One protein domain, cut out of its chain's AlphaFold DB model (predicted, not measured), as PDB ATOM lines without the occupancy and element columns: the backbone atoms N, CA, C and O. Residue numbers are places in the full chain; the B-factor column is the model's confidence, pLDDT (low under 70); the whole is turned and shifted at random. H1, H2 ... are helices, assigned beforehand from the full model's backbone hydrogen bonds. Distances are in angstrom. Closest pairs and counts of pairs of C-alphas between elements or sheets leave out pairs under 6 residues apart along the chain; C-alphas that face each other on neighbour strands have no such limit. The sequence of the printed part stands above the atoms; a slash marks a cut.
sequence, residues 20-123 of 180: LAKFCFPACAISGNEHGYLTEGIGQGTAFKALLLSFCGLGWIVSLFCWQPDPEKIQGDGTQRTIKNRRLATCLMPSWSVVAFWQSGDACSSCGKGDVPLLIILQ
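This is residues 20 to 123 of the 180 residues of the protein "Hypothetical protein" of Polarella glacialis (UniProt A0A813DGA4). Four short helices cluster at one end, with H2 packed against H3 and H4, and H1 packed on H4 and meeting H2 only at the corner by their link; a looser group follows, with H5 and H6 beyond H2 and H7 folded back along the far side of H6. Residues 67 to 85, a long strandless stretch, loop round the rim between the two groups. The printed part has 104 residues with seven named helices, H1 to H7, and no named strand: all helix. It is compact, with a radius of gyration of the C-alphas of 13.0 A, and spans 34 by 33 by 23 A.

H1, residues 20 to 24, begins at C-alpha 20 (19.584, 13.209, -36.371). H2 is residues 26 to 34, 12.4 A long; H3, residues 45 to 55, 16.5 A; H4, residues 59 to 66, 10.2 A. H5 is residues 86 to 92, H6 residues 95 to 103, 12.6 A long, and H7 residues 116 to 123, ending at C-alpha 123 (25.592, 29.354, -46.396).

H1 and H2 only just touch, only at the corner by their link, with 3 pairs of C-alphas within 8 A. H1 touches H4, closest at the C-alphas of Phe 23 and Trp 60, 4.7 A. H2 and H3 form a hairpin, a shallow tilt of 15 degrees, opposite ways; their closest C-alphas, Ala 27 and Ala 47, are 4.5 A apart. H3 and H4 form another, a steep tilt of 40 degrees, closest at the C-alphas of Leu 53 and Gly 59, 4.3 A. H2 also touches H4, with the C-alphas of Pro 26 and Ser 63 closest at 5.3 A. H2 and H6 are near each other. H5 is close but not clearly touching H6, with the C-alphas of Thr 90 and Val 98 closest at 6.6 A. H6 and H7 form a hairpin at a shallow tilt of 11 degrees, closest at the C-alphas of Trp 96 and Leu 119, 6.2 A. In H1 to H7 every O i to N i+4 pair is within hydrogen-bond range.

The C-alphas farthest apart, Glu 72 and Leu 122, are 39.3 A apart. The printed part has no cut. The links H4 to H5 and H6 to H7 are long. Mean pLDDT of the printed part is 72.3; residues 36, 71, 73 to 84 and 104 to 123 are under 70.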
ATOM      1  N   LEU A  20      18.869  11.950 -36.184       78.94
ATOM      2  CA  LEU A  20      19.584  13.209 -36.371       78.94
ATOM      3  C   LEU A  20      18.620  14.400 -36.432       78.94
ATOM      4  O   LEU A  20      18.841  15.392 -35.744       78.94
ATOM      5  N   ALA A  21      17.505  14.285 -37.158       78.88
ATOM      6  CA  ALA A  21      16.458  15.309 -37.127       78.88
ATOM      7  C   ALA A  21      15.822  15.443 -35.740       78.88
ATOM      8  O   ALA A  21      15.562  16.556 -35.288       78.88
ATOM      9  N   LYS A  22      15.625  14.321 -35.042       82.38
ATOM     10  CA  LYS A  22      15.151  14.293 -33.656       82.38
ATOM     11  C   LYS A  22      16.092  15.000 -32.683       82.38
ATOM     12  O   LYS A  22      15.602  15.567 -31.712       82.38
ATOM     13  N   PHE A  23      17.399  14.955 -32.925       81.25
ATOM     14  CA  PHE A  23      18.408  15.597 -32.088       81.25
ATOM     15  C   PHE A  23      18.581  17.082 -32.427       81.25
ATOM     16  O   PHE A  23      18.523  17.928 -31.541       81.25
ATOM     17  N   CYS A  24      18.752  17.409 -33.711       79.56
ATOM     18  CA  CYS A  24      19.013  18.776 -34.161       79.56
ATOM     19  C   CYS A  24      17.766  19.666 -34.125       79.56
ATOM     20  O   CYS A  24      17.876  20.862 -33.872       79.56
ATOM     21  N   PHE A  25      16.586  19.099 -34.392       84.56
ATOM     22  CA  PHE A  25      15.338  19.849 -34.540       84.56
ATOM     23  C   PHE A  25      14.152  19.096 -33.909       84.56
ATOM     24  O   PHE A  25      13.185  18.780 -34.604       84.56
ATOM     25  N   PRO A  26      14.187  18.807 -32.595       85.44
ATOM     26  CA  PRO A  26      13.237  17.916 -31.924       85.44
ATOM     27  C   PRO A  26      11.773  18.348 -32.090       85.44
ATOM     28  O   PRO A  26      10.944  17.567 -32.550       85.44
ATOM     29  N   ALA A  27      11.451  19.610 -31.795       86.12
ATOM     30  CA  ALA A  27      10.086  20.133 -31.908       86.12
ATOM     31  C   ALA A  27       9.554  20.097 -33.349       86.12
ATOM     32  O   ALA A  27       8.400  19.756 -33.595       86.12
ATOM     33  N   CYS A  28      10.423  20.410 -34.309       84.38
ATOM     34  CA  CYS A  28      10.104  20.419 -35.730       84.38
ATOM     35  C   CYS A  28       9.931  19.004 -36.291       84.38
ATOM     36  O   CYS A  28       9.044  18.770 -37.111       84.38
ATOM     37  N   ALA A  29      10.744  18.056 -35.826       83.81
ATOM     38  CA  ALA A  29      10.650  16.649 -36.187       83.81
ATOM     39  C   ALA A  29       9.323  16.037 -35.716       83.81
ATOM     40  O   ALA A  29       8.669  15.345 -36.493       83.81
ATOM     41  N   ILE A  30       8.907  16.338 -34.481       85.25
ATOM     42  CA  ILE A  30       7.634  15.876 -33.907       85.25
ATOM     43  C   ILE A  30       6.450  16.548 -34.609       85.25
ATOM     44  O   ILE A  30       5.593  15.867 -35.164       85.25
ATOM     45  N   SER A  31       6.437  17.885 -34.644       86.50
ATOM     46  CA  SER A  31       5.364  18.685 -35.250       86.50
ATOM     47  C   SER A  31       5.140  18.303 -36.713       86.50
ATOM     48  O   SER A  31       4.024  18.016 -37.142       86.50
ATOM     49  N   GLY A  32       6.233  18.205 -37.469       79.31
ATOM     50  CA  GLY A  32       6.207  17.797 -38.861       79.31
ATOM     51  C   GLY A  32       5.730  16.362 -39.080       79.31
ATOM     52  O   GLY A  32       5.191  16.077 -40.146       79.31
ATOM     53  N   ASN A  33       5.915  15.468 -38.105       80.25
ATOM     54  CA  ASN A  33       5.448  14.089 -38.189       80.25
ATOM     55  C   ASN A  33       3.955  13.957 -37.861       80.25
ATOM     56  O   ASN A  33       3.214  13.407 -38.669       80.25
ATOM     57  N   GLU A  34       3.516  14.510 -36.731       80.38
ATOM     58  CA  GLU A  34       2.136  14.382 -36.244       80.38
ATOM     59  C   GLU A  34       1.165  15.281 -37.023       80.38
ATOM     60  O   GLU A  34       0.133  14.839 -37.517       80.38
ATOM     61  N   HIS A  35       1.513  16.555 -37.191       78.19
ATOM     62  CA  HIS A  35       0.614  17.561 -37.766       78.19
ATOM     63  C   HIS A  35       0.899  17.799 -39.244       78.19
ATOM     64  O   HIS A  35       0.179  18.537 -39.911       78.19
ATOM     65  N   GLY A  36       1.999  17.233 -39.748       68.94
ATOM     66  CA  GLY A  36       2.421  17.366 -41.130       68.94
ATOM     67  C   GLY A  36       2.980  18.734 -41.531       68.94
ATOM     68  O   GLY A  36       3.703  18.861 -42.525       68.94
ATOM     69  N   TYR A  37       2.739  19.734 -40.687       73.19
ATOM     70  CA  TYR A  37       3.224  21.096 -40.793       73.19
ATOM     71  C   TYR A  37       4.082  21.458 -39.596       73.19
ATOM     72  O   TYR A  37       3.630  21.405 -38.457       73.19
ATOM     73  N   LEU A  38       5.285  21.960 -39.877       74.75
ATOM     74  CA  LEU A  38       6.228  22.433 -38.863       74.75
ATOM     75  C   LEU A  38       5.594  23.434 -37.893       74.75
ATOM     76  O   LEU A  38       5.827  23.348 -36.697       74.75
ATOM     77  N   THR A  39       4.801  24.374 -38.408       78.81
ATOM     78  CA  THR A  39       4.345  25.551 -37.659       78.81
ATOM     79  C   THR A  39       3.004  25.365 -36.959       78.81
ATOM     80  O   THR A  39       2.765  26.031 -35.963       78.81
ATOM     81  N   GLU A  40       2.121  24.500 -37.472       78.12
ATOM     82  CA  GLU A  40       0.794  24.291 -36.865       78.12
ATOM     83  C   GLU A  40       0.890  23.422 -35.604       78.12
ATOM     84  O   GLU A  40       0.255  23.735 -34.602       78.12
ATOM     85  N   GLY A  41       1.738  22.389 -35.613       76.31
ATOM     86  CA  GLY A  41       1.892  21.484 -34.472       76.31
ATOM     87  C   GLY A  41       2.833  21.982 -33.378       76.31
ATOM     88  O   GLY A  41       2.826  21.443 -32.278       76.31
ATOM     89  N   ILE A  42       3.654  23.009 -33.630       81.69
ATOM     90  CA  ILE A  42       4.744  23.350 -32.701       81.69
ATOM     91  C   ILE A  42       4.262  23.954 -31.383       81.69
ATOM     92  O   ILE A  42       4.959  23.866 -30.380       81.69
ATOM     93  N   GLY A  43       3.071  24.556 -31.390       81.75
ATOM     94  CA  GLY A  43       2.408  25.080 -30.199       81.75
ATOM     95  C   GLY A  43       1.578  24.036 -29.451       81.75
ATOM     96  O   GLY A  43       0.899  24.388 -28.493       81.75
ATOM     97  N   GLN A  44       1.588  22.773 -29.886       80.62
ATOM     98  CA  GLN A  44       0.702  21.739 -29.364       80.62
ATOM     99  C   GLN A  44       1.472  20.512 -28.859       80.62
ATOM    100  O   GLN A  44       2.555  20.167 -29.336       80.62
ATOM    101  N   GLY A  45       0.891  19.853 -27.853       84.62
ATOM    102  CA  GLY A  45       1.282  18.520 -27.402       84.62
ATOM    103  C   GLY A  45       2.768  18.337 -27.067       84.62
ATOM    104  O   GLY A  45       3.393  19.124 -26.355       84.62
ATOM    105  N   THR A  46       3.318  17.227 -27.550       85.00
ATOM    106  CA  THR A  46       4.713  16.792 -27.375       85.00
ATOM    107  C   THR A  46       5.699  17.679 -28.132       85.00
ATOM    108  O   THR A  46       6.802  17.908 -27.634       85.00
ATOM    109  N   ALA A  47       5.303  18.241 -29.279       85.75
ATOM    110  CA  ALA A  47       6.125  19.176 -30.042       85.75
ATOM    111  C   ALA A  47       6.400  20.468 -29.261       85.75
ATOM    112  O   ALA A  47       7.545  20.919 -29.217       85.75
ATOM    113  N   PHE A  48       5.390  21.022 -28.583       86.94
ATOM    114  CA  PHE A  48       5.564  22.208 -27.742       86.94
ATOM    115  C   PHE A  48       6.451  21.936 -26.529       86.94
ATOM    116  O   PHE A  48       7.352  22.717 -26.229       86.94
ATOM    117  N   LYS A  49       6.270  20.785 -25.867       87.00
ATOM    118  CA  LYS A  49       7.150  20.358 -24.766       87.00
ATOM    119  C   LYS A  49       8.601  20.234 -25.229       87.00
ATOM    120  O   LYS A  49       9.506  20.711 -24.550       87.00
ATOM    121  N   ALA A  50       8.820  19.637 -26.399       86.19
ATOM    122  CA  ALA A  50      10.142  19.542 -26.998       86.19
ATOM    123  C   ALA A  50      10.711  20.920 -27.368       86.19
ATOM    124  O   ALA A  50      11.909  21.132 -27.195       86.19
ATOM    125  N   LEU A  51       9.883  21.867 -27.829       85.62
ATOM    126  CA  LEU A  51      10.303  23.242 -28.115       85.62
ATOM    127  C   LEU A  51      10.755  23.950 -26.835       85.62
ATOM    128  O   LEU A  51      11.846  24.511 -26.803       85.62
ATOM    129  N   LEU A  52       9.956  23.866 -25.770       85.44
ATOM    130  CA  LEU A  52      10.261  24.491 -24.486       85.44
ATOM    131  C   LEU A  52      11.566  23.932 -23.898       85.44
ATOM    132  O   LEU A  52      12.453  24.689 -23.520       85.44
ATOM    133  N   LEU A  53      11.732  22.604 -23.913       84.94
ATOM    134  CA  LEU A  53      12.967  21.960 -23.457       84.94
ATOM    135  C   LEU A  53      14.159  22.209 -24.393       84.94
ATOM    136  O   LEU A  53      15.304  22.069 -23.961       84.94
ATOM    137  N   SER A  54      13.932  22.582 -25.656       83.56
ATOM    138  CA  SER A  54      15.021  22.948 -26.572       83.56
ATOM    139  C   SER A  54      15.721  24.232 -26.136       83.56
ATOM    140  O   SER A  54      16.935  24.318 -26.296       83.56
ATOM    141  N   PHE A  55      15.011  25.179 -25.507       79.31
ATOM    142  CA  PHE A  55      15.636  26.366 -24.908       79.31
ATOM    143  C   PHE A  55      16.601  26.012 -23.769       79.31
ATOM    144  O   PHE A  55      17.580  26.716 -23.555       79.31
ATOM    145  N   CYS A  56      16.373  24.885 -23.092       80.81
ATOM    146  CA  CYS A  56      17.265  24.351 -22.063       80.81
ATOM    147  C   CYS A  56      18.318  23.370 -22.616       80.81
ATOM    148  O   CYS A  56      19.026  22.742 -21.837       80.81
ATOM    149  N   GLY A  57      18.401  23.168 -23.938       79.00
ATOM    150  CA  GLY A  57      19.311  22.193 -24.553       79.00
ATOM    151  C   GLY A  57      18.919  20.720 -24.348       79.00
ATOM    152  O   GLY A  57      19.681  19.826 -24.709       79.00
ATOM    153  N   LEU A  58      17.727  20.445 -23.807       86.12
ATOM    154  CA  LEU A  58      17.241  19.097 -23.468       86.12
ATOM    155  C   LEU A  58      16.082  18.624 -24.361       86.12
ATOM    156  O   LEU A  58      15.541  17.539 -24.161       86.12
ATOM    157  N   GLY A  59      15.692  19.406 -25.371       77.12
ATOM    158  CA  GLY A  59      14.565  19.076 -26.255       77.12
ATOM    159  C   GLY A  59      14.727  17.746 -27.000       77.12
ATOM    160  O   GLY A  59      13.743  17.058 -27.277       77.12
ATOM    161  N   TRP A  60      15.969  17.338 -27.267       83.62
ATOM    162  CA  TRP A  60      16.286  16.058 -27.898       83.62
ATOM    163  C   TRP A  60      15.893  14.855 -27.027       83.62
ATOM    164  O   TRP A  60      15.514  13.823 -27.575       83.62
ATOM    165  N   ILE A  61      15.902  14.984 -25.693       84.06
ATOM    166  CA  ILE A  61      15.512  13.904 -24.773       84.06
ATOM    167  C   ILE A  61      14.032  13.574 -24.962       84.06
ATOM    168  O   ILE A  61      13.663  12.410 -25.100       84.06
ATOM    169  N   VAL A  62      13.186  14.604 -25.056       81.56
ATOM    170  CA  VAL A  62      11.743  14.436 -25.283       81.56
ATOM    171  C   VAL A  62      11.486  13.734 -26.612       81.56
ATOM    172  O   VAL A  62      10.670  12.827 -26.698       81.56
ATOM    173  N   SER A  63      12.220  14.134 -27.642       81.50
ATOM    174  CA  SER A  63      12.095  13.628 -29.008       81.50
ATOM    175  C   SER A  63      12.612  12.192 -29.193       81.50
ATOM    176  O   SER A  63      12.046  11.418 -29.975       81.50
ATOM    177  N   LEU A  64      13.675  11.811 -28.478       80.56
ATOM    178  CA  LEU A  64      14.258  10.470 -28.554       80.56
ATOM    179  C   LEU A  64      13.581   9.466 -27.617       80.56
ATOM    180  O   LEU A  64      13.386   8.326 -28.032       80.56
ATOM    181  N   PHE A  65      13.233   9.868 -26.392       81.56
ATOM    182  CA  PHE A  65      12.773   8.942 -25.349       81.56
ATOM    183  C   PHE A  65      11.286   9.064 -25.028       81.56
ATOM    184  O   PHE A  65      10.627   8.049 -24.827       81.56
ATOM    185  N   CYS A  66      10.744  10.281 -24.992       81.06
ATOM    186  CA  CYS A  66       9.345  10.500 -24.609       81.06
ATOM    187  C   CYS A  66       8.385  10.471 -25.802       81.06
ATOM    188  O   CYS A  66       7.172  10.417 -25.613       81.06
ATOM    189  N   TRP A  67       8.912  10.545 -27.024       84.06
ATOM    190  CA  TRP A  67       8.122  10.629 -28.239       84.06
ATOM    191  C   TRP A  67       8.300   9.393 -29.116       84.06
ATOM    192  O   TRP A  67       9.401   9.077 -29.579       84.06
ATOM    193  N   GLN A  68       7.179   8.734 -29.399       82.00
ATOM    194  CA  GLN A  68       7.089   7.654 -30.372       82.00
ATOM    195  C   GLN A  68       6.128   8.056 -31.495       82.00
ATOM    196  O   GLN A  68       5.096   8.667 -31.213       82.00
ATOM    197  N   PRO A  69       6.462   7.739 -32.760       75.19
ATOM    198  CA  PRO A  69       5.581   8.015 -33.882       75.19
ATOM    199  C   PRO A  69       4.340   7.126 -33.769       75.19
ATOM    200  O   PRO A  69       4.427   5.911 -33.929       75.19
ATOM    201  N   ASP A  70       3.200   7.742 -33.486       77.31
ATOM    202  CA  ASP A  70       1.907   7.070 -33.432       77.31
ATOM    203  C   ASP A  70       1.236   7.177 -34.811       77.31
ATOM    204  O   ASP A  70       0.907   8.293 -35.227       77.31
ATOM    205  N   PRO A  71       1.063   6.065 -35.551       69.50
ATOM    206  CA  PRO A  71       0.533   6.099 -36.911       69.50
ATOM    207  C   PRO A  71      -0.891   6.661 -36.983       69.50
ATOM    208  O   PRO A  71      -1.257   7.228 -38.010       69.50
ATOM    209  N   GLU A  72      -1.672   6.566 -35.906       73.75
ATOM    210  CA  GLU A  72      -3.051   7.066 -35.855       73.75
ATOM    211  C   GLU A  72      -3.121   8.594 -35.737       73.75
ATOM    212  O   GLU A  72      -4.112   9.213 -36.126       73.75
ATOM    213  N   LYS A  73      -2.054   9.225 -35.236       68.31
ATOM    214  CA  LYS A  73      -1.968  10.681 -35.059       68.31
ATOM    215  C   LYS A  73      -1.369  11.407 -36.258       68.31
ATOM    216  O   LYS A  73      -1.323  12.634 -36.247       68.31
ATOM    217  N   ILE A  74      -0.915  10.682 -37.281       68.38
ATOM    218  CA  ILE A  74      -0.304  11.269 -38.478       68.38
ATOM    219  C   ILE A  74      -1.404  11.891 -39.343       68.38
ATOM    220  O   ILE A  74      -2.119  11.202 -40.065       68.38
ATOM    221  N   GLN A  75      -1.514  13.219 -39.327       64.44
ATOM    222  CA  GLN A  75      -2.512  13.959 -40.113       64.44
ATOM    223  C   GLN A  75      -2.068  14.200 -41.571       64.44
ATOM    224  O   GLN A  75      -2.292  15.276 -42.118       64.44
ATOM    225  N   GLY A  76      -1.397  13.231 -42.200       60.78
ATOM    226  CA  GLY A  76      -0.722  13.427 -43.481       60.78
ATOM    227  C   GLY A  76      -1.013  12.381 -44.547       60.78
ATOM    228  O   GLY A  76      -0.647  11.224 -44.391       60.78
ATOM    229  N   ASP A  77      -1.488  12.824 -45.711       60.19
ATOM    230  CA  ASP A  77      -1.743  11.962 -46.881       60.19
ATOM    231  C   ASP A  77      -0.470  11.424 -47.571       60.19
ATOM    232  O   ASP A  77      -0.531  10.848 -48.659       60.19
ATOM    233  N   GLY A  78       0.718  11.687 -47.014       58.22
ATOM    234  CA  GLY A  78       2.005  11.203 -47.522       58.22
ATOM    235  C   GLY A  78       2.387  11.676 -48.935       58.22
ATOM    236  O   GLY A  78       3.385  11.207 -49.483       58.22
ATOM    237  N   THR A  79       1.634  12.585 -49.560       54.22
ATOM    238  CA  THR A  79       1.796  12.950 -50.981       54.22
ATOM    239  C   THR A  79       2.464  14.304 -51.205       54.22
ATOM    240  O   THR A  79       3.178  14.454 -52.194       54.22
ATOM    241  N   GLN A  80       2.336  15.265 -50.285       50.56
ATOM    242  CA  GLN A  80       3.008  16.560 -50.404       50.56
ATOM    243  C   GLN A  80       3.215  17.206 -49.033       50.56
ATOM    244  O   GLN A  80       2.404  17.027 -48.131       50.56
ATOM    245  N   ARG A  81       4.302  17.962 -48.871       60.38
ATOM    246  CA  ARG A  81       4.537  18.820 -47.702       60.38
ATOM    247  C   ARG A  81       4.285  20.242 -48.158       60.38
ATOM    248  O   ARG A  81       4.717  20.611 -49.243       60.38
ATOM    249  N   THR A  82       3.592  21.062 -47.387       59.50
ATOM    250  CA  THR A  82       3.600  22.506 -47.642       59.50
ATOM    251  C   THR A  82       3.975  23.228 -46.369       59.50
ATOM    252  O   THR A  82       3.876  22.701 -45.268       59.50
ATOM    253  N   ILE A  83       4.510  24.429 -46.527       66.56
ATOM    254  CA  ILE A  83       4.862  25.293 -45.413       66.56
ATOM    255  C   ILE A  83       3.999  26.531 -45.597       66.56
ATOM    256  O   ILE A  83       4.333  27.384 -46.421       66.56
ATOM    257  N   LYS A  84       2.875  26.607 -44.869       69.50
ATOM    258  CA  LYS A  84       2.003  27.794 -44.887       69.50
ATOM    259  C   LYS A  84       2.792  29.042 -44.488       69.50
ATOM    260  O   LYS A  84       2.805  30.026 -45.217       69.50
ATOM    261  N   ASN A  85       3.526  28.959 -43.376       75.62
ATOM    262  CA  ASN A  85       4.312  30.066 -42.834       75.62
ATOM    263  C   ASN A  85       5.813  29.856 -43.036       75.62
ATOM    264  O   ASN A  85       6.529  29.433 -42.128       75.62
ATOM    265  N   ARG A  86       6.304  30.193 -44.237       74.50
ATOM    266  CA  ARG A  86       7.727  30.043 -44.600       74.50
ATOM    267  C   ARG A  86       8.659  30.795 -43.650       74.50
ATOM    268  O   ARG A  86       9.668  30.237 -43.250       74.50
ATOM    269  N   ARG A  87       8.279  32.012 -43.239       77.19
ATOM    270  CA  ARG A  87       9.071  32.849 -42.318       77.19
ATOM    271  C   ARG A  87       9.228  32.219 -40.934       77.19
ATOM    272  O   ARG A  87      10.324  32.208 -40.383       77.19
ATOM    273  N   LEU A  88       8.142  31.664 -40.394       76.69
ATOM    274  CA  LEU A  88       8.173  31.002 -39.090       76.69
ATOM    275  C   LEU A  88       8.971  29.693 -39.172       76.69
ATOM    276  O   LEU A  88       9.778  29.405 -38.295       76.69
ATOM    277  N   ALA A  89       8.824  28.944 -40.269       75.75
ATOM    278  CA  ALA A  89       9.613  27.741 -40.507       75.75
ATOM    279  C   ALA A  89      11.122  28.035 -40.601       75.75
ATOM    280  O   ALA A  89      11.906  27.302 -40.010       75.75
ATOM    281  N   THR A  90      11.530  29.125 -41.265       74.94
ATOM    282  CA  THR A  90      12.943  29.555 -41.327       74.94
ATOM    283  C   THR A  90      13.492  30.102 -40.008       74.94
ATOM    284  O   THR A  90      14.704  30.195 -39.847       74.94
ATOM    285  N   CYS A  91      12.626  30.493 -39.067       79.56
ATOM    286  CA  CYS A  91      13.044  30.883 -37.718       79.56
ATOM    287  C   CYS A  91      13.312  29.649 -36.844       79.56
ATOM    288  O   CYS A  91      14.266  29.620 -36.075       79.56
ATOM    289  N   LEU A  92      12.491  28.611 -37.006       74.75
ATOM    290  CA  LEU A  92      12.570  27.369 -36.235       74.75
ATOM    291  C   LEU A  92      13.651  26.409 -36.740       74.75
ATOM    292  O   LEU A  92      14.139  25.562 -35.996       74.75
ATOM    293  N   MET A  93      14.007  26.522 -38.015       77.62
ATOM    294  CA  MET A  93      15.001  25.692 -38.670       77.62
ATOM    295  C   MET A  93      15.777  26.534 -39.677       77.62
ATOM    296  O   MET A  93      15.181  27.373 -40.353       77.62
ATOM    297  N   PRO A  94      17.081  26.292 -39.863       79.62
ATOM    298  CA  PRO A  94      17.822  26.992 -40.894       79.62
ATOM    299  C   PRO A  94      17.245  26.642 -42.272       79.62
ATOM    300  O   PRO A  94      16.773  25.527 -42.506       79.62
ATOM    301  N   SER A  95      17.281  27.604 -43.194       74.12
ATOM    302  CA  SER A  95      16.578  27.539 -44.482       74.12
ATOM    303  C   SER A  95      16.843  26.255 -45.278       74.12
ATOM    304  O   SER A  95      15.929  25.720 -45.900       74.12
ATOM    305  N   TRP A  96      18.060  25.706 -45.218       75.56
ATOM    306  CA  TRP A  96      18.394  24.434 -45.870       75.56
ATOM    307  C   TRP A  96      17.671  23.233 -45.246       75.56
ATOM    308  O   TRP A  96      17.193  22.364 -45.973       75.56
ATOM    309  N   SER A  97      17.532  23.188 -43.919       75.75
ATOM    310  CA  SER A  97      16.822  22.112 -43.221       75.75
ATOM    311  C   SER A  97      15.323  22.169 -43.482       75.75
ATOM    312  O   SER A  97      14.675  21.129 -43.527       75.75
ATOM    313  N   VAL A  98      14.774  23.365 -43.712       76.00
ATOM    314  CA  VAL A  98      13.378  23.551 -44.132       76.00
ATOM    315  C   VAL A  98      13.144  22.944 -45.518       76.00
ATOM    316  O   VAL A  98      12.154  22.242 -45.719       76.00
ATOM    317  N   VAL A  99      14.066  23.159 -46.463       74.69
ATOM    318  CA  VAL A  99      14.001  22.562 -47.809       74.69
ATOM    319  C   VAL A  99      14.210  21.047 -47.754       74.69
ATOM    320  O   VAL A  99      13.445  20.309 -48.367       74.69
ATOM    321  N   ALA A 100      15.180  20.563 -46.975       74.19
ATOM    322  CA  ALA A 100      15.397  19.131 -46.754       74.19
ATOM    323  C   ALA A 100      14.156  18.458 -46.148       74.19
ATOM    324  O   ALA A 100      13.658  17.457 -46.667       74.19
ATOM    325  N   PHE A 101      13.583  19.068 -45.107       75.62
ATOM    326  CA  PHE A 101      12.328  18.628 -44.513       75.62
ATOM    327  C   PHE A 101      11.173  18.658 -45.521       75.62
ATOM    328  O   PHE A 101      10.296  17.802 -45.475       75.62
ATOM    329  N   TRP A 102      11.153  19.611 -46.449       71.12
ATOM    330  CA  TRP A 102      10.144  19.667 -47.502       71.12
ATOM    331  C   TRP A 102      10.321  18.554 -48.553       71.12
ATOM    332  O   TRP A 102       9.333  17.958 -48.977       71.12
ATOM    333  N   GLN A 103      11.561  18.235 -48.937       70.88
ATOM    334  CA  GLN A 103      11.883  17.265 -49.991       70.88
ATOM    335  C   GLN A 103      11.873  15.807 -49.512       70.88
ATOM    336  O   GLN A 103      11.131  14.977 -50.035       70.88
ATOM    337  N   SER A 104      12.721  15.466 -48.542       69.19
ATOM    338  CA  SER A 104      12.909  14.083 -48.070       69.19
ATOM    339  C   SER A 104      12.067  13.775 -46.856       69.19
ATOM    340  O   SER A 104      11.665  12.634 -46.618       69.19
ATOM    341  N   GLY A 105      11.759  14.824 -46.114       66.38
ATOM    342  CA  GLY A 105      10.888  14.724 -44.990       66.38
ATOM    343  C   GLY A 105      11.491  14.686 -43.623       66.38
ATOM    344  O   GLY A 105      10.806  14.484 -42.619       66.38
ATOM    345  N   ASP A 106      12.783  14.861 -43.654       68.38
ATOM    346  CA  ASP A 106      13.681  14.732 -42.568       68.38
ATOM    347  C   ASP A 106      14.681  15.854 -42.785       68.38
ATOM    348  O   ASP A 106      15.339  15.953 -43.823       68.38
ATOM    349  N   ALA A 107      14.727  16.737 -41.801       68.56
ATOM    350  CA  ALA A 107      15.563  17.921 -41.797       68.56
ATOM    351  C   ALA A 107      17.047  17.639 -42.065       68.56
ATOM    352  O   ALA A 107      17.773  18.530 -42.503       68.56
ATOM    353  N   CYS A 108      17.495  16.415 -41.770       66.62
ATOM    354  CA  CYS A 108      18.902  16.055 -41.712       66.62
ATOM    355  C   CYS A 108      19.276  14.897 -42.650       66.62
ATOM    356  O   CYS A 108      20.448  14.760 -42.996       66.62
ATOM    357  N   SER A 109      18.316  14.100 -43.130       56.34
ATOM    358  CA  SER A 109      18.610  12.965 -44.026       56.34
ATOM    359  C   SER A 109      18.976  13.359 -45.468       56.34
ATOM    360  O   SER A 109      19.465  12.517 -46.219       56.34
ATOM    361  N   SER A 110      18.796  14.626 -45.866       50.16
ATOM    362  CA  SER A 110      19.194  15.130 -47.198       50.16
ATOM    363  C   SER A 110      20.555  15.827 -47.245       50.16
ATOM    364  O   SER A 110      20.927  16.326 -48.304       50.16
ATOM    365  N   CYS A 111      21.351  15.818 -46.171       47.72
ATOM    366  CA  CYS A 111      22.684  16.445 -46.166       47.72
ATOM    367  C   CYS A 111      23.702  15.843 -47.166       47.72
ATOM    368  O   CYS A 111      24.833  16.310 -47.217       47.72
ATOM    369  N   GLY A 112      23.330  14.845 -47.980       43.91
ATOM    370  CA  GLY A 112      24.218  14.247 -48.985       43.91
ATOM    371  C   GLY A 112      23.559  13.729 -50.268       43.91
ATOM    372  O   GLY A 112      24.233  13.052 -51.039       43.91
ATOM    373  N   LYS A 113      22.268  13.994 -50.523       39.25
ATOM    374  CA  LYS A 113      21.589  13.585 -51.772       39.25
ATOM    375  C   LYS A 113      20.647  14.693 -52.265       39.25
ATOM    376  O   LYS A 113      19.692  15.022 -51.564       39.25
ATOM    377  N   GLY A 114      20.917  15.233 -53.458       48.75
ATOM    378  CA  GLY A 114      20.182  16.342 -54.100       48.75
ATOM    379  C   GLY A 114      20.955  17.670 -54.100       48.75
ATOM    380  O   GLY A 114      22.136  17.683 -53.775       48.75
ATOM    381  N   ASP A 115      20.289  18.788 -54.416       44.75
ATOM    382  CA  ASP A 115      20.872  20.152 -54.489       44.75
ATOM    383  C   ASP A 115      21.179  20.794 -53.112       44.75
ATOM    384  O   ASP A 115      21.611  21.942 -52.999       44.75
ATOM    385  N   VAL A 116      20.950  20.056 -52.026       46.53
ATOM    386  CA  VAL A 116      21.080  20.501 -50.628       46.53
ATOM    387  C   VAL A 116      22.535  20.740 -50.159       46.53
ATOM    388  O   VAL A 116      22.753  21.737 -49.465       46.53
ATOM    389  N   PRO A 117      23.560  19.936 -50.529       47.50
ATOM    390  CA  PRO A 117      24.966  20.264 -50.267       47.50
ATOM    391  C   PRO A 117      25.398  21.627 -50.820       47.50
ATOM    392  O   PRO A 117      26.216  22.292 -50.181       47.50
ATOM    393  N   LEU A 118      24.824  22.091 -51.938       44.53
ATOM    394  CA  LEU A 118      25.147  23.407 -52.495       44.53
ATOM    395  C   LEU A 118      24.690  24.533 -51.555       44.53
ATOM    396  O   LEU A 118      25.429  25.486 -51.346       44.53
ATOM    397  N   LEU A 119      23.523  24.397 -50.911       48.47
ATOM    398  CA  LEU A 119      23.007  25.371 -49.937       48.47
ATOM    399  C   LEU A 119      23.809  25.390 -48.628       48.47
ATOM    400  O   LEU A 119      24.014  26.459 -48.056       48.47
ATOM    401  N   ILE A 120      24.301  24.237 -48.167       50.66
ATOM    402  CA  ILE A 120      25.146  24.149 -46.963       50.66
ATOM    403  C   ILE A 120      26.522  24.785 -47.216       50.66
ATOM    404  O   ILE A 120      27.034  25.493 -46.346       50.66
ATOM    405  N   ILE A 121      27.103  24.584 -48.404       42.94
ATOM    406  CA  ILE A 121      28.355  25.235 -48.819       42.94
ATOM    407  C   ILE A 121      28.125  26.734 -49.032       42.94
ATOM    408  O   ILE A 121      28.853  27.540 -48.461       42.94
ATOM    409  N   LEU A 122      27.066  27.126 -49.748       41.97
ATOM    410  CA  LEU A 122      26.730  28.530 -49.986       41.97
ATOM    411  C   LEU A 122      26.485  29.287 -48.681       41.97
ATOM    412  O   LEU A 122      26.955  30.407 -48.557       41.97
ATOM    413  N   GLN A 123      25.839  28.688 -47.678       47.28
ATOM    414  CA  GLN A 123      25.592  29.354 -46.396       47.28
ATOM    415  C   GLN A 123      26.833  29.400 -45.488       47.28
ATOM    416  O   GLN A 123      26.990  30.349 -44.721       47.28
TER     417      GLN A 123